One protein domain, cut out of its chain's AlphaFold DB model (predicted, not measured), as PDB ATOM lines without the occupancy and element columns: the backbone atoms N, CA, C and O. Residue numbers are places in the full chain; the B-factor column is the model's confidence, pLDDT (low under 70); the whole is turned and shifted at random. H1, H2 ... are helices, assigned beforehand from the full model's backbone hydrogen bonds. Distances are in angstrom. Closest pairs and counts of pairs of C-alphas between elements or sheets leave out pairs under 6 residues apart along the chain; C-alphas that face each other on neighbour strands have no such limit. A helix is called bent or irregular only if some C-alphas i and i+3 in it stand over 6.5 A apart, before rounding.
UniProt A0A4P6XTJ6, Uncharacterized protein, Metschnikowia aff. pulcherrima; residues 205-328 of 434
ATOM      1  N   LYS A 205     126.038 156.056 146.592       97.12
ATOM      2  CA  LYS A 205     126.273 157.237 145.747       97.12
ATOM      3  C   LYS A 205     125.199 157.462 144.689       97.12
ATOM      4  O   LYS A 205     124.923 158.608 144.368       97.12
ATOM      5  N   GLY A 206     124.578 156.411 144.156       95.69
ATOM      6  CA  GLY A 206     123.512 156.540 143.156       95.69
ATOM      7  C   GLY A 206     123.941 157.156 141.819       95.69
ATOM      8  O   GLY A 206     123.106 157.726 141.125       95.69
ATOM      9  N   ASP A 207     125.224 157.071 141.464       93.44
ATOM     10  CA  ASP A 207     125.724 157.393 140.121       93.44
ATOM     11  C   ASP A 207     125.470 156.244 139.129       93.44
ATOM     12  O   ASP A 207     125.179 155.115 139.528       93.44
ATOM     13  N   SER A 208     125.595 156.506 137.825       89.94
ATOM     14  CA  SER A 208     125.342 155.505 136.776       89.94
ATOM     15  C   SER A 208     126.224 154.255 136.884       89.94
ATOM     16  O   SER A 208     125.804 153.177 136.467       89.94
ATOM     17  N   GLU A 209     127.421 154.379 137.461       92.81
ATOM     18  CA  GLU A 209     128.356 153.266 137.663       92.81
ATOM     19  C   GLU A 209     127.946 152.373 138.847       92.81
ATOM     20  O   GLU A 209     128.289 151.197 138.898       92.81
ATOM     21  N   SER A 210     127.153 152.898 139.783       92.81
ATOM     22  CA  SER A 210     126.734 152.210 141.009       92.81
ATOM     23  C   SER A 210     125.491 151.317 140.874       92.81
ATOM     24  O   SER A 210     124.909 150.919 141.890       92.81
ATOM     25  N   ARG A 211     125.064 150.977 139.648       93.75
ATOM     26  CA  ARG A 211     123.857 150.161 139.403       93.75
ATOM     27  C   ARG A 211     123.916 148.798 140.091       93.75
ATOM     28  O   ARG A 211     122.938 148.389 140.712       93.75
ATOM     29  N   ASP A 212     125.045 148.105 140.008       94.94
ATOM     30  CA  ASP A 212     125.172 146.768 140.597       94.94
ATOM     31  C   ASP A 212     125.163 146.821 142.132       94.94
ATOM     32  O   ASP A 212     124.601 145.941 142.789       94.94
ATOM     33  N   ALA A 213     125.660 147.920 142.711       96.12
ATOM     34  CA  ALA A 213     125.568 148.173 144.143       96.12
ATOM     35  C   ALA A 213     124.107 148.274 144.619       96.12
ATOM     36  O   ALA A 213     123.798 147.810 145.714       96.12
ATOM     37  N   LEU A 214     123.184 148.797 143.798       95.88
ATOM     38  CA  LEU A 214     121.752 148.815 144.124       95.88
ATOM     39  C   LEU A 214     121.197 147.397 144.295       95.88
ATOM     40  O   LEU A 214     120.475 147.138 145.258       95.88
ATOM     41  N   TYR A 215     121.526 146.467 143.392       96.00
ATOM     42  CA  TYR A 215     121.068 145.079 143.517       96.00
ATOM     43  C   TYR A 215     121.702 144.381 144.725       96.00
ATOM     44  O   TYR A 215     120.991 143.688 145.455       96.00
ATOM     45  N   ALA A 216     122.977 144.657 145.016       96.31
ATOM     46  CA  ALA A 216     123.631 144.163 146.225       96.31
ATOM     47  C   ALA A 216     122.944 144.655 147.517       96.31
ATOM     48  O   ALA A 216     122.873 143.915 148.494       96.31
ATOM     49  N   LEU A 217     122.373 145.869 147.534       97.00
ATOM     50  CA  LEU A 217     121.587 146.361 148.678       97.00
ATOM     51  C   LEU A 217     120.264 145.615 148.856       97.00
ATOM     52  O   LEU A 217     119.829 145.408 149.989       97.00
ATOM     53  N   ILE A 218     119.630 145.187 147.759       95.88
ATOM     54  CA  ILE A 218     118.428 144.346 147.818       95.88
ATOM     55  C   ILE A 218     118.778 142.982 148.426       95.88
ATOM     56  O   ILE A 218     118.070 142.505 149.310       95.88
ATOM     57  N   GLU A 219     119.870 142.365 147.977       94.88
ATOM     58  CA  GLU A 219     120.346 141.083 148.513       94.88
ATOM     59  C   GLU A 219     120.752 141.192 149.986       94.88
ATOM     60  O   GLU A 219     120.400 140.327 150.790       94.88
ATOM     61  N   LEU A 220     121.421 142.284 150.368       94.44
ATOM     62  CA  LEU A 220     121.783 142.553 151.755       94.44
ATOM     63  C   LEU A 220     120.537 142.711 152.643       94.44
ATOM     64  O   LEU A 220     120.499 142.149 153.736       94.44
ATOM     65  N   ALA A 221     119.491 143.396 152.162       93.44
ATOM     66  CA  ALA A 221     118.218 143.503 152.880       93.44
ATOM     67  C   ALA A 221     117.567 142.131 153.111       93.44
ATOM     68  O   ALA A 221     117.117 141.848 154.218       93.44
ATOM     69  N   TYR A 222     117.547 141.268 152.088       91.12
ATOM     70  CA  TYR A 222     117.022 139.905 152.218       91.12
ATOM     71  C   TYR A 222     117.863 139.036 153.150       91.12
ATOM     72  O   TYR A 222     117.311 138.259 153.926       91.12
ATOM     73  N   THR A 223     119.185 139.191 153.110       89.44
ATOM     74  CA  THR A 223     120.100 138.481 154.011       89.44
ATOM     75  C   THR A 223     119.820 138.859 155.463       89.44
ATOM     76  O   THR A 223     119.695 137.975 156.305       89.44
ATOM     77  N   LEU A 224     119.626 140.150 155.752       87.31
ATOM     78  CA  LEU A 224     119.248 140.621 157.088       87.31
ATOM     79  C   LEU A 224     117.854 140.129 157.505       87.31
ATOM     80  O   LEU A 224     117.662 139.738 158.651       87.31
ATOM     81  N   GLU A 225     116.874 140.113 156.599       86.06
ATOM     82  CA  GLU A 225     115.544 139.554 156.892       86.06
ATOM     83  C   GLU A 225     115.604 138.064 157.252       86.06
ATOM     84  O   GLU A 225     114.923 137.636 158.184       86.06
ATOM     85  N   ALA A 226     116.439 137.291 156.555       82.19
ATOM     86  CA  ALA A 226     116.647 135.875 156.839       82.19
ATOM     87  C   ALA A 226     117.427 135.649 158.146       82.19
ATOM     88  O   ALA A 226     117.053 134.796 158.949       82.19
ATOM     89  N   GLU A 227     118.482 136.431 158.400       80.94
ATOM     90  CA  GLU A 227     119.291 136.336 159.624       80.94
ATOM     91  C   GLU A 227     118.467 136.653 160.883       80.94
ATOM     92  O   GLU A 227     118.661 136.043 161.938       80.94
ATOM     93  N   TYR A 228     117.510 137.577 160.764       77.00
ATOM     94  CA  TYR A 228     116.696 138.078 161.869       77.00
ATOM     95  C   TYR A 228     115.208 137.725 161.737       77.00
ATOM     96  O   TYR A 228     114.350 138.474 162.211       77.00
ATOM     97  N   GLU A 229     114.885 136.559 161.165       70.50
ATOM     98  CA  GLU A 229     113.503 136.108 160.906       70.50
ATOM     99  C   GLU A 229     112.592 136.174 162.155       70.50
ATOM    100  O   GLU A 229     111.379 136.366 162.069       70.50
ATOM    101  N   LEU A 230     113.174 136.070 163.352       60.47
ATOM    102  CA  LEU A 230     112.455 136.144 164.629       60.47
ATOM    103  C   LEU A 230     111.776 137.494 164.870       60.47
ATOM    104  O   LEU A 230     110.759 137.569 165.557       60.47
ATOM    105  N   VAL A 231     112.312 138.552 164.262       64.19
ATOM    106  CA  VAL A 231     111.843 139.932 164.397       64.19
ATOM    107  C   VAL A 231     111.172 140.407 163.097       64.19
ATOM    108  O   VAL A 231     111.159 141.597 162.792       64.19
ATOM    109  N   ALA A 232     110.562 139.475 162.345       55.09
ATOM    110  CA  ALA A 232     109.963 139.646 161.010       55.09
ATOM    111  C   ALA A 232     108.959 140.807 160.827       55.09
ATOM    112  O   ALA A 232     108.539 141.089 159.701       55.09
ATOM    113  N   TYR A 233     108.537 141.482 161.901       64.19
ATOM    114  CA  TYR A 233     107.729 142.697 161.798       64.19
ATOM    115  C   TYR A 233     108.546 143.924 161.361       64.19
ATOM    116  O   TYR A 233     107.976 144.843 160.777       64.19
ATOM    117  N   LEU A 234     109.862 143.945 161.594       65.81
ATOM    118  CA  LEU A 234     110.744 144.966 161.031       65.81
ATOM    119  C   LEU A 234     111.344 144.395 159.750       65.81
ATOM    120  O   LEU A 234     112.097 143.428 159.778       65.81
ATOM    121  N   LYS A 235     110.977 144.983 158.616       82.12
ATOM    122  CA  LYS A 235     111.439 144.554 157.297       82.12
ATOM    123  C   LYS A 235     112.528 145.505 156.804       82.12
ATOM    124  O   LYS A 235     112.172 146.590 156.337       82.12
ATOM    125  N   PRO A 236     113.830 145.153 156.894       86.06
ATOM    126  CA  PRO A 236     114.919 145.886 156.251       86.06
ATOM    127  C   PRO A 236     114.604 146.333 154.821       86.06
ATOM    128  O   PRO A 236     114.969 147.441 154.434       86.06
ATOM    129  N   THR A 237     113.852 145.537 154.052       89.25
ATOM    130  CA  THR A 237     113.431 145.905 152.692       89.25
ATOM    131  C   THR A 237     112.639 147.213 152.608       89.25
ATOM    132  O   THR A 237     112.683 147.867 151.568       89.25
ATOM    133  N   VAL A 238     111.962 147.652 153.674       86.88
ATOM    134  CA  VAL A 238     111.249 148.944 153.715       86.88
ATOM    135  C   VAL A 238     112.218 150.126 153.616       86.88
ATOM    136  O   VAL A 238     111.886 151.135 152.991       86.88
ATOM    137  N   LEU A 239     113.439 149.991 154.144       89.50
ATOM    138  CA  LEU A 239     114.464 151.040 154.087       89.50
ATOM    139  C   LEU A 239     114.956 151.307 152.660       89.50
ATOM    140  O   LEU A 239     115.433 152.401 152.364       89.50
ATOM    141  N   LEU A 240     114.768 150.355 151.739       91.94
ATOM    142  CA  LEU A 240     115.150 150.519 150.336       91.94
ATOM    143  C   LEU A 240     114.380 151.650 149.636       91.94
ATOM    144  O   LEU A 240     114.854 152.154 148.622       91.94
ATOM    145  N   HIS A 241     113.241 152.116 150.172       90.00
ATOM    146  CA  HIS A 241     112.556 153.304 149.644       90.00
ATOM    147  C   HIS A 241     113.480 154.540 149.599       90.00
ATOM    148  O   HIS A 241     113.396 155.351 148.668       90.00
ATOM    149  N   SER A 242     114.421 154.643 150.546       92.88
ATOM    150  CA  SER A 242     115.406 155.726 150.622       92.88
ATOM    151  C   SER A 242     116.349 155.790 149.414       92.88
ATOM    152  O   SER A 242     116.916 156.850 149.155       92.88
ATOM    153  N   LEU A 243     116.470 154.718 148.618       95.12
ATOM    154  CA  LEU A 243     117.260 154.701 147.375       95.12
ATOM    155  C   LEU A 243     116.740 155.670 146.307       95.12
ATOM    156  O   LEU A 243     117.469 156.015 145.383       95.12
ATOM    157  N   THR A 244     115.489 156.118 146.433       95.00
ATOM    158  CA  THR A 244     114.860 157.080 145.514       95.00
ATOM    159  C   THR A 244     114.924 158.528 146.015       95.00
ATOM    160  O   THR A 244     114.288 159.401 145.433       95.00
ATOM    161  N   LEU A 245     115.645 158.783 147.112       95.06
ATOM    162  CA  LEU A 245     115.733 160.087 147.776       95.06
ATOM    163  C   LEU A 245     117.131 160.706 147.633       95.06
ATOM    164  O   LEU A 245     118.102 160.011 147.322       95.06
ATOM    165  N   ASN A 246     117.232 161.999 147.952       95.69
ATOM    166  CA  ASN A 246     118.469 162.793 147.972       95.69
ATOM    167  C   ASN A 246     119.161 162.915 146.609       95.69
ATOM    168  O   ASN A 246     120.383 162.934 146.540       95.69
ATOM    169  N   TYR A 247     118.404 163.013 145.519       96.88
ATOM    170  CA  TYR A 247     118.962 163.393 144.223       96.88
ATOM    171  C   TYR A 247     118.889 164.915 144.019       96.88
ATOM    172  O   TYR A 247     118.045 165.573 144.637       96.88
ATOM    173  N   PRO A 248     119.717 165.500 143.132       97.25
ATOM    174  CA  PRO A 248     119.563 166.899 142.743       97.25
ATOM    175  C   PRO A 248     118.163 167.179 142.175       97.25
ATOM    176  O   PRO A 248     117.468 166.273 141.708       97.25
ATOM    177  N   THR A 249     117.736 168.444 142.205       97.12
ATOM    178  CA  THR A 249     116.357 168.853 141.880       97.12
ATOM    179  C   THR A 249     115.863 168.305 140.539       97.12
ATOM    180  O   THR A 249     114.753 167.780 140.463       97.12
ATOM    181  N   ALA A 250     116.694 168.351 139.492       96.56
ATOM    182  CA  ALA A 250     116.326 167.868 138.160       96.56
ATOM    183  C   ALA A 250     116.011 166.359 138.136       96.56
ATOM    184  O   ALA A 250     115.025 165.931 137.538       96.56
ATOM    185  N   GLN A 251     116.824 165.545 138.810       96.56
ATOM    186  CA  GLN A 251     116.627 164.103 138.945       96.56
ATOM    187  C   GLN A 251     115.421 163.788 139.832       96.56
ATOM    188  O   GLN A 251     114.611 162.936 139.476       96.56
ATOM    189  N   THR A 252     115.253 164.516 140.937       96.75
ATOM    190  CA  THR A 252     114.091 164.372 141.828       96.75
ATOM    191  C   THR A 252     112.780 164.583 141.067       96.75
ATOM    192  O   THR A 252     111.884 163.750 141.168       96.75
ATOM    193  N   MET A 253     112.698 165.591 140.187       97.06
ATOM    194  CA  MET A 253     111.521 165.794 139.330       97.06
ATOM    195  C   MET A 253     111.226 164.595 138.413       97.06
ATOM    196  O   MET A 253     110.061 164.237 138.230       97.06
ATOM    197  N   LYS A 254     112.257 163.942 137.851       96.56
ATOM    198  CA  LYS A 254     112.082 162.721 137.039       96.56
ATOM    199  C   LYS A 254     111.540 161.565 137.881       96.56
ATOM    200  O   LYS A 254     110.611 160.878 137.457       96.56
ATOM    201  N   ILE A 255     112.101 161.373 139.075       95.88
ATOM    202  CA  ILE A 255     111.679 160.332 140.022       95.88
ATOM    203  C   ILE A 255     110.228 160.560 140.448       95.88
ATOM    204  O   ILE A 255     109.440 159.618 140.437       95.88
ATOM    205  N   ASP A 256     109.848 161.794 140.768       94.88
ATOM    206  CA  ASP A 256     108.492 162.132 141.201       94.88
ATOM    207  C   ASP A 256     107.470 161.967 140.074       94.88
ATOM    208  O   ASP A 256     106.399 161.392 140.289       94.88
ATOM    209  N   ALA A 257     107.812 162.381 138.850       95.25
ATOM    210  CA  ALA A 257     106.980 162.144 137.674       95.25
ATOM    211  C   ALA A 257     106.784 160.642 137.409       95.25
ATOM    212  O   ALA A 257     105.680 160.204 137.078       95.25
ATOM    213  N   TRP A 258     107.832 159.833 137.590       94.69
ATOM    214  CA  TRP A 258     107.731 158.377 137.517       94.69
ATOM    215  C   TRP A 258     106.851 157.807 138.638       94.69
ATOM    216  O   TRP A 258     105.906 157.073 138.348       94.69
ATOM    217  N   LYS A 259     107.070 158.197 139.902       92.00
ATOM    218  CA  LYS A 259     106.250 157.769 141.050       92.00
ATOM    219  C   LYS A 259     104.773 158.111 140.856       92.00
ATOM    220  O   LYS A 259     103.915 157.281 141.153       92.00
ATOM    221  N   ALA A 260     104.462 159.289 140.314       91.19
ATOM    222  CA  ALA A 260     103.093 159.708 140.017       91.19
ATOM    223  C   ALA A 260     102.400 158.781 139.005       91.19
ATOM    224  O   ALA A 260     101.233 158.446 139.198       91.19
ATOM    225  N   LYS A 261     103.124 158.288 137.988       89.56
ATOM    226  CA  LYS A 261     102.612 157.291 137.028       89.56
ATOM    227  C   LYS A 261     102.394 155.915 137.668       89.56
ATOM    228  O   LYS A 261     101.499 155.185 137.255       89.56
ATOM    229  N   GLN A 262     103.176 155.565 138.693       83.75
ATOM    230  CA  GLN A 262     103.055 154.284 139.400       83.75
ATOM    231  C   GLN A 262     101.941 154.262 140.459       83.75
ATOM    232  O   GLN A 262     101.582 153.175 140.906       83.75
ATOM    233  N   LYS A 263     101.360 155.410 140.851       65.31
ATOM    234  CA  LYS A 263     100.302 155.494 141.886       65.31
ATOM    235  C   LYS A 263      99.047 154.655 141.591       65.31
ATOM    236  O   LYS A 263      98.300 154.369 142.516       65.31
ATOM    237  N   ALA A 264      98.835 154.204 140.353       58.53
ATOM    238  CA  ALA A 264      97.784 153.236 140.023       58.53
ATOM    239  C   ALA A 264      98.072 151.796 140.522       58.53
ATOM    240  O   ALA A 264      97.179 150.960 140.512       58.53
ATOM    241  N   ASN A 265      99.300 151.503 140.976       59.62
ATOM    242  CA  ASN A 265      99.768 150.196 141.460       59.62
ATOM    243  C   ASN A 265     100.275 150.276 142.917       59.62
ATOM    244  O   ASN A 265     101.405 149.874 143.212       59.62
ATOM    245  N   LEU A 266      99.462 150.827 143.826       52.78
ATOM    246  CA  LEU A 266      99.805 151.037 145.245       52.78
ATOM    247  C   LEU A 266     100.193 149.753 146.009       52.78
ATOM    248  O   LEU A 266     100.891 149.844 147.014       52.78
ATOM    249  N   ASP A 267      99.842 148.572 145.492       57.19
ATOM    250  CA  ASP A 267     100.127 147.270 146.116       57.19
ATOM    251  C   ASP A 267     101.505 146.672 145.765       57.19
ATOM    252  O   ASP A 267     101.814 145.524 146.099       57.19
ATOM    253  N   LEU A 268     102.373 147.406 145.061       61.97
ATOM    254  CA  LEU A 268     103.710 146.901 144.747       61.97
ATOM    255  C   LEU A 268     104.585 146.852 146.008       61.97
ATOM    256  O   LEU A 268     104.976 147.882 146.552       61.97
ATOM    257  N   ALA A 269     104.975 145.641 146.414       82.50
ATOM    258  CA  ALA A 269     105.991 145.429 147.445       82.50
ATOM    259  C   ALA A 269     107.261 146.256 147.155       82.50
ATOM    260  O   ALA A 269     107.722 146.306 146.010       82.50
ATOM    261  N   VAL A 270     107.851 146.860 148.197       86.31
ATOM    262  CA  VAL A 270     108.965 147.829 148.101       86.31
ATOM    263  C   VAL A 270     110.088 147.346 147.179       86.31
ATOM    264  O   VAL A 270     110.512 148.076 146.288       86.31
ATOM    265  N   VAL A 271     110.513 146.086 147.295       89.06
ATOM    266  CA  VAL A 271     111.576 145.526 146.442       89.06
ATOM    267  C   VAL A 271     111.204 145.534 144.959       89.06
ATOM    268  O   VAL A 271     112.031 145.875 144.115       89.06
ATOM    269  N   LYS A 272     109.959 145.191 144.611       91.19
ATOM    270  CA  LYS A 272     109.489 145.216 143.219       91.19
ATOM    271  C   LYS A 272     109.477 146.647 142.682       91.19
ATOM    272  O   LYS A 272     109.841 146.863 141.528       91.19
ATOM    273  N   HIS A 273     109.117 147.615 143.524       90.44
ATOM    274  CA  HIS A 273     109.177 149.034 143.186       90.44
ATOM    275  C   HIS A 273     110.620 149.503 142.926       90.44
ATOM    276  O   HIS A 273     110.877 150.141 141.908       90.44
ATOM    277  N   ILE A 274     111.577 149.111 143.771       93.81
ATOM    278  CA  ILE A 274     113.000 149.451 143.598       93.81
ATOM    279  C   ILE A 274     113.617 148.771 142.370       93.81
ATOM    280  O   ILE A 274     114.363 149.407 141.628       93.81
ATOM    281  N   LYS A 275     113.261 147.513 142.081       94.44
ATOM    282  CA  LYS A 275     113.694 146.837 140.846       94.44
ATOM    283  C   LYS A 275     113.178 147.548 139.592       94.44
ATOM    284  O   LYS A 275     113.930 147.673 138.631       94.44
ATOM    285  N   LYS A 276     111.933 148.043 139.603       94.12
ATOM    286  CA  LYS A 276     111.400 148.875 138.511       94.12
ATOM    287  C   LYS A 276     112.144 150.200 138.393       94.12
ATOM    288  O   LYS A 276     112.556 150.546 137.295       94.12
ATOM    289  N   PHE A 277     112.369 150.899 139.505       94.56
ATOM    290  CA  PHE A 277     113.156 152.136 139.530       94.56
ATOM    291  C   PHE A 277     114.533 151.953 138.867       94.56
ATOM    292  O   PHE A 277     114.916 152.752 138.012       94.56
ATOM    293  N   ALA A 278     115.234 150.864 139.205       95.00
ATOM    294  CA  ALA A 278     116.554 150.536 138.668       95.00
ATOM    295  C   ALA A 278     116.577 150.313 137.143       95.00
ATOM    296  O   ALA A 278     117.626 150.461 136.520       95.00
ATOM    297  N   VAL A 279     115.442 149.934 136.545       95.31
ATOM    298  CA  VAL A 279     115.311 149.676 135.102       95.31
ATOM    299  C   VAL A 279     114.756 150.893 134.365       95.31
ATOM    300  O   VAL A 279     115.261 151.239 133.305       95.31
ATOM    301  N   GLU A 280     113.718 151.525 134.908       95.19
ATOM    302  CA  GLU A 280     112.906 152.520 134.197       95.19
ATOM    303  C   GLU A 280     113.421 153.956 134.343       95.19
ATOM    304  O   GLU A 280     113.130 154.782 133.485       95.19
ATOM    305  N   VAL A 281     114.124 154.286 135.433       95.44
ATOM    306  CA  VAL A 281     114.498 155.681 135.749       95.44
ATOM    307  C   VAL A 281     115.982 155.833 136.021       95.44
ATOM    308  O   VAL A 281     116.589 156.802 135.569       95.44
ATOM    309  N   PHE A 282     116.571 154.898 136.770       95.50
ATOM    310  CA  PHE A 282     117.954 155.002 137.227       95.50
ATOM    311  C   PHE A 282     118.982 155.248 136.101       95.50
ATOM    312  O   PHE A 282     119.818 156.135 136.285       95.50
ATOM    313  N   PRO A 283     118.906 154.579 134.926       94.94
ATOM    314  CA  PRO A 283     119.840 154.824 133.821       94.94
ATOM    315  C   PRO A 283     119.865 156.281 133.324       94.94
ATOM    316  O   PRO A 283     120.903 156.752 132.868       94.94
ATOM    317  N   ASP A 284     118.755 157.009 133.475       93.94
ATOM    318  CA  ASP A 284     118.576 158.372 132.954       93.94
ATOM    319  C   ASP A 284     118.855 159.471 133.994       93.94
ATOM    320  O   ASP A 284     118.695 160.669 133.706       93.94
ATOM    321  N   LEU A 285     119.212 159.107 135.233       93.94
ATOM    322  CA  LEU A 285     119.476 160.088 136.287       93.94
ATOM    323  C   LEU A 285     120.817 160.791 136.074       93.94
ATOM    324  O   LEU A 285     120.872 162.015 136.213       93.94
ATOM    325  N   GLY A 286     121.866 160.043 135.714       87.06
ATOM    326  CA  GLY A 286     123.192 160.543 135.313       87.06
ATOM    327  C   GLY A 286     123.987 161.331 136.367       87.06
ATOM    328  O   GLY A 286     125.177 161.555 136.177       87.06
ATOM    329  N   ALA A 287     123.366 161.744 137.472       92.88
ATOM    330  CA  ALA A 287     123.988 162.492 138.557       92.88
ATOM    331  C   ALA A 287     123.932 161.687 139.864       92.88
ATOM    332  O   ALA A 287     122.897 161.066 140.135       92.88
ATOM    333  N   PRO A 288     125.000 161.728 140.683       95.69
ATOM    334  CA  PRO A 288     125.002 161.087 141.987       95.69
ATOM    335  C   PRO A 288     124.008 161.758 142.936       95.69
ATOM    336  O   PRO A 288     123.583 162.905 142.756       95.69
ATOM    337  N   ARG A 289     123.678 161.034 143.997       96.81
ATOM    338  CA  ARG A 289     122.942 161.533 145.151       96.81
ATOM    339  C   ARG A 289     123.770 162.577 145.896       96.81
ATOM    340  O   ARG A 289     124.998 162.538 145.926       96.81
ATOM    341  N   ILE A 290     123.074 163.510 146.526       96.69
ATOM    342  CA  ILE A 290     123.655 164.501 147.422       96.69
ATOM    343  C   ILE A 290     124.154 163.766 148.668       96.69
ATOM    344  O   ILE A 290     123.381 163.085 149.348       96.69
ATOM    345  N   HIS A 291     125.447 163.906 148.959       93.94
ATOM    346  CA  HIS A 291     126.043 163.352 150.167       93.94
ATOM    347  C   HIS A 291     125.639 164.181 151.389       93.94
ATOM    348  O   HIS A 291     125.994 165.352 151.498       93.94
ATOM    349  N   ASP A 292     124.921 163.541 152.305       92.12
ATOM    350  CA  ASP A 292     124.624 164.048 153.641       92.12
ATOM    351  C   ASP A 292     125.565 163.343 154.635       92.12
ATOM    352  O   ASP A 292     125.390 162.138 154.856       92.12
ATOM    353  N   PRO A 293     126.602 164.020 155.172       93.62
ATOM    354  CA  PRO A 293     127.583 163.388 156.048       93.62
ATOM    355  C   PRO A 293     126.927 162.743 157.272       93.62
ATOM    356  O   PRO A 293     126.296 163.411 158.091       93.62
ATOM    357  N   ILE A 294     127.106 161.430 157.430       95.56
ATOM    358  CA  ILE A 294     126.539 160.681 158.555       95.56
ATOM    359  C   ILE A 294     127.604 160.504 159.631       95.56
ATOM    360  O   ILE A 294     128.640 159.882 159.395       95.56
ATOM    361  N   VAL A 295     127.318 161.002 160.834       94.75
ATOM    362  CA  VAL A 295     128.173 160.810 162.009       94.75
ATOM    363  C   VAL A 295     127.693 159.599 162.809       94.75
ATOM    364  O   VAL A 295     126.528 159.526 163.203       94.75
ATOM    365  N   VAL A 296     128.586 158.646 163.078       92.75
ATOM    366  CA  VAL A 296     128.264 157.374 163.749       92.75
ATOM    367  C   VAL A 296     129.234 157.059 164.892       92.75
ATOM    368  O   VAL A 296     130.283 157.679 165.034       92.75
ATOM    369  N   SER A 297     128.898 156.090 165.746       90.00
ATOM    370  CA  SER A 297     129.851 155.552 166.730       90.00
ATOM    371  C   SER A 297     130.894 154.647 166.062       90.00
ATOM    372  O   SER A 297     130.622 154.064 165.013       90.00
ATOM    373  N   ASP A 298     132.050 154.440 166.701       85.69
ATOM    374  CA  ASP A 298     133.112 153.559 166.176       85.69
ATOM    375  C   ASP A 298     132.609 152.132 165.918       85.69
ATOM    376  O   ASP A 298     132.931 151.506 164.910       85.69
ATOM    377  N   LYS A 299     131.747 151.623 166.809       88.00
ATOM    378  CA  LYS A 299     131.099 150.317 166.641       88.00
ATOM    379  C   LYS A 299     130.291 150.261 165.338       88.00
ATOM    380  O   LYS A 299     130.396 149.286 164.597       88.00
ATOM    381  N   ARG A 300     129.510 151.305 165.049       91.62
ATOM    382  CA  ARG A 300     128.673 151.394 163.843       91.62
ATOM    383  C   ARG A 300     129.497 151.604 162.587       91.62
ATOM    384  O   ARG A 300     129.144 151.024 161.572       91.62
ATOM    385  N   LYS A 301     130.608 152.343 162.663       93.56
ATOM    386  CA  LYS A 301     131.584 152.447 161.567       93.56
ATOM    387  C   LYS A 301     132.116 151.069 161.178       93.56
ATOM    388  O   LYS A 301     132.051 150.702 160.013       93.56
ATOM    389  N   ILE A 302     132.557 150.271 162.153       88.94
ATOM    390  CA  ILE A 302     133.070 148.913 161.896       88.94
ATOM    391  C   ILE A 302     132.002 148.036 161.226       88.94
ATOM    392  O   ILE A 302     132.303 147.309 160.280       88.94
ATOM    393  N   MET A 303     130.755 148.096 161.705       91.31
ATOM    394  CA  MET A 303     129.645 147.345 161.107       91.31
ATOM    395  C   MET A 303     129.302 147.846 159.697       91.31
ATOM    396  O   MET A 303     129.067 147.032 158.808       91.31
ATOM    397  N   PHE A 304     129.311 149.164 159.483       96.94
ATOM    398  CA  PHE A 304     129.103 149.794 158.182       96.94
ATOM    399  C   PHE A 304     130.157 149.323 157.177       96.94
ATOM    400  O   PHE A 304     129.801 148.817 156.117       96.94
ATOM    401  N   ASP A 305     131.440 149.381 157.544       92.81
ATOM    402  CA  ASP A 305     132.549 148.940 156.693       92.81
ATOM    403  C   ASP A 305     132.435 147.458 156.336       92.81
ATOM    404  O   ASP A 305     132.681 147.064 155.195       92.81
ATOM    405  N   ALA A 306     132.020 146.627 157.297       91.62
ATOM    406  CA  ALA A 306     131.772 145.212 157.057       91.62
ATOM    407  C   ALA A 306     130.636 144.996 156.040       91.62
ATOM    408  O   ALA A 306     130.833 144.264 155.070       91.62
ATOM    409  N   MET A 307     129.490 145.667 156.208       95.69
ATOM    410  CA  MET A 307     128.342 145.554 155.296       95.69
ATOM    411  C   MET A 307     128.651 146.100 153.895       95.69
ATOM    412  O   MET A 307     128.342 145.463 152.886       95.69
ATOM    413  N   VAL A 308     129.326 147.246 153.799       96.56
ATOM    414  CA  VAL A 308     129.755 147.807 152.511       96.56
ATOM    415  C   VAL A 308     130.726 146.854 151.817       96.56
ATOM    416  O   VAL A 308     130.599 146.610 150.617       96.56
ATOM    417  N   LYS A 309     131.658 146.243 152.555       92.94
ATOM    418  CA  LYS A 309     132.586 145.253 151.999       92.94
ATOM    419  C   LYS A 309     131.872 143.998 151.495       92.94
ATOM    420  O   LYS A 309     132.278 143.467 150.462       92.94
ATOM    421  N   THR A 310     130.800 143.543 152.154       91.56
ATOM    422  CA  THR A 310     130.028 142.379 151.674       91.56
ATOM    423  C   THR A 310     129.373 142.611 150.317       91.56
ATOM    424  O   THR A 310     129.226 141.657 149.560       91.56
ATOM    425  N   THR A 311     129.075 143.866 149.955       93.81
ATOM    426  CA  THR A 311     128.534 144.184 148.623       93.81
ATOM    427  C   THR A 311     129.555 144.012 147.498       93.81
ATOM    428  O   THR A 311     129.152 143.878 146.354       93.81
ATOM    429  N   ARG A 312     130.868 144.013 147.791       95.00
ATOM    430  CA  ARG A 312     131.974 144.082 146.804       95.00
ATOM    431  C   ARG A 312     132.026 145.380 145.981       95.00
ATOM    432  O   ARG A 312     132.861 145.497 145.090       95.00
ATOM    433  N   PHE A 313     131.197 146.367 146.317       96.00
ATOM    434  CA  PHE A 313     131.037 147.629 145.591       96.00
ATOM    435  C   PHE A 313     131.437 148.841 146.440       96.00
ATOM    436  O   PHE A 313     130.821 149.898 146.347       96.00
ATOM    437  N   SER A 314     132.452 148.705 147.300       95.75
ATOM    438  CA  SER A 314     132.791 149.710 148.318       95.75
ATOM    439  C   SER A 314     133.065 151.109 147.755       95.75
ATOM    440  O   SER A 314     132.736 152.103 148.394       95.75
ATOM    441  N   GLN A 315     133.584 151.202 146.530       96.38
ATOM    442  CA  GLN A 315     133.814 152.462 145.824       96.38
ATOM    443  C   GLN A 315     132.530 153.252 145.512       96.38
ATOM    444  O   GLN A 315     132.602 154.459 145.281       96.38
ATOM    445  N   HIS A 316     131.359 152.607 145.531       97.69
ATOM    446  CA  HIS A 316     130.059 153.213 145.230       97.69
ATOM    447  C   HIS A 316     129.318 153.725 146.475       97.69
ATOM    448  O   HIS A 316     128.130 154.050 146.407       97.69
ATOM    449  N   PHE A 317     130.012 153.820 147.610       97.81
ATOM    450  CA  PHE A 317     129.474 154.339 148.862       97.81
ATOM    451  C   PHE A 317     130.308 155.529 149.343       97.81
ATOM    452  O   PHE A 317     131.531 155.557 149.194       97.81
ATOM    453  N   TYR A 318     129.639 156.541 149.883       97.38
ATOM    454  CA  TYR A 318     130.267 157.554 150.719       97.38
ATOM    455  C   TYR A 318     130.641 156.947 152.070       97.38
ATOM    456  O   TYR A 318     129.971 156.027 152.541       97.38
ATOM    457  N   ASP A 319     131.689 157.466 152.706       96.06
ATOM    458  CA  ASP A 319     132.049 157.006 154.041       96.06
ATOM    459  C   ASP A 319     131.180 157.669 155.125       96.06
ATOM    460  O   ASP A 319     130.612 158.746 154.925       96.06
ATOM    461  N   VAL A 320     131.082 157.018 156.282       95.31
ATOM    462  CA  VAL A 320     130.491 157.577 157.502       95.31
ATOM    463  C   VAL A 320     131.599 158.058 158.431       95.31
ATOM    464  O   VAL A 320     132.653 157.437 158.539       95.31
ATOM    465  N   THR A 321     131.366 159.166 159.129       93.25
ATOM    466  CA  THR A 321     132.369 159.782 160.007       93.25
ATOM    467  C   THR A 321     132.198 159.282 161.442       93.25
ATOM    468  O   THR A 321     131.126 159.452 162.029       93.25
ATOM    469  N   PRO A 322     133.222 158.685 162.067       88.38
ATOM    470  CA  PRO A 322     133.213 158.414 163.497       88.38
ATOM    471  C   PRO A 322     133.022 159.700 164.312       88.38
ATOM    472  O   PRO A 322     133.603 160.745 164.020       88.38
ATOM    473  N   ARG A 323     132.227 159.636 165.383       82.69
ATOM    474  CA  ARG A 323     131.895 160.798 166.225       82.69
ATOM    475  C   ARG A 323     133.130 161.517 166.772       82.69
ATOM    476  O   ARG A 323     133.099 162.734 166.908       82.69
ATOM    477  N   LEU A 324     134.197 160.783 167.092       73.75
ATOM    478  CA  LEU A 324     135.444 161.367 167.595       73.75
ATOM    479  C   LEU A 324     136.184 162.170 166.518       73.75
ATOM    480  O   LEU A 324     136.665 163.265 166.805       73.75
ATOM    481  N   GLU A 325     136.201 161.673 165.281       73.19
ATOM    482  CA  GLU A 325     136.791 162.375 164.136       73.19
ATOM    483  C   GLU A 325     135.993 163.638 163.797       73.19
ATOM    484  O   GLU A 325     136.573 164.700 163.589       73.19
ATOM    485  N   HIS A 326     134.658 163.556 163.841       73.31
ATOM    486  CA  HIS A 326     133.791 164.714 163.617       73.31
ATOM    487  C   HIS A 326     134.011 165.837 164.646       73.31
ATOM    488  O   HIS A 326     133.897 167.012 164.315       73.31
ATOM    489  N   LEU A 327     134.361 165.493 165.890       71.62
ATOM    490  CA  LEU A 327     134.685 166.467 166.937       71.62
ATOM    491  C   LEU A 327     136.096 167.067 166.796       71.62
ATOM    492  O   LEU A 327     136.523 167.816 167.675       71.62
ATOM    493  N   GLY A 328     136.842 166.731 165.737       51.94
ATOM    494  CA  GLY A 328     138.222 167.183 165.550       51.94
ATOM    495  C   GLY A 328     139.183 166.629 166.604       51.94
ATOM    496  O   GLY A 328     140.299 167.130 166.749       51.94
TER     497      GLY A 328
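Overview. This is residues 205 to 328 of the 434 residues of an uncharacterized protein of Metschnikowia aff. pulcherrima (UniProt A0A4P6XTJ6). Three helices running side by side make the core, with H2 packed alongside both H1 and H4; beyond them H3 lies to one side, past H2 and H4, and H5 to the other, past H1. Two long stretches without a named element, residues 281 to 297 and 311 to 322, lead from H4 to H5 and from H5 to the short H6, which lies farthest from the core. The printed part has 124 residues with six named helices, H1 to H6 in order along the chain, and no named strand; the class is all helix. The whole is compact, with a radius of gyration of the C-alphas of 15.7 A, and its C-alphas span 46 by 38 by 23 A.

Arrangement. The longest helix, H1, residues 208 to 227, touches H2, residues 236 to 244, with its residues 217 to 225 alone. The closest C-alphas are those of Ala 221 and Pro 236, 5.3 A apart, and the two helices form a helical hairpin at a shallow tilt of 17 degrees, opposite ways. H2 also touches H4, residues 270 to 280, where the C-alphas of Val 238 and Val 270 come closest, at 6.2 A; they run the same way at a shallow tilt of 30 degrees. H1 and H4 only just touch, with 3 pairs of C-alphas within 8 A, through residues 211 to 218 of H1 alone; the closest pair is Ile 218 and Val 271, 7.1 A, and the tilt is shallow, 14 degrees, opposite ways. The packing is mostly aligned: these three touching pairs are at a shallow tilt. H3, residues 249 to 265, is close to H2 but not clearly touching, with the C-alphas of Thr 244 and Ile 255 closest at 7.1 A and a steep tilt of 51 degrees. H3 and H4 are near each other, with 9 pairs of C-alphas within 10 A. H5, residues 298 to 310, is near H1, also with 9 such pairs, and apart from H2 and H3. H6, residues 323 to 326, is close to H5 but not clearly touching, the C-alphas of Asp 298 and Arg 323 being closest at 7.3 A. In H4 and H5 every O i to N i+4 pair is within hydrogen-bond range, against 13 of 16 in H1 and 11 of 13 in H3. H2 has 0 of 5, but 6 of 6 O i to N i+3 pairs within range; H6 is too short for an O i to N i+4 pair.

Along the chain. H1 begins at C-alpha 208, (125.342, 155.505, 136.776), and measures 30.4 A to C-alpha 227. It is irregular, with C-alphas 209 and 212 7.8 A apart. H2 measures 15.5 A and is neither bent nor irregular, but only just: C-alphas 238 and 241 are 6.1 A apart. H3 measures 25.0 A and is only just irregular, with C-alphas 261 and 264 7.0 A apart. H4 measures 15.2 A. H5 begins at C-alpha 298, (133.112, 153.559, 166.176), and measures 18.6 A. H6 measures 5.1 A and ends at C-alpha 326, (133.791, 164.714, 163.617).

Size, cuts and confidence. The two C-alphas farthest apart are those of Ala 264 and Gly 328, 49.8 A. The printed part has no cut. The links from H2 to H3 and from H3 to H4 are tight, that from H1 to H2 is short, and those from H4 to H5 and from H5 to H6 are long, with 17 and 12 residues. Residues 295 to 296 and 321 to 322, in the two long links, form a short parallel pairing. The mean pLDDT of the printed part is 88.8; residues 230 to 234, residues 263 to 268 and residue 328 are under 70.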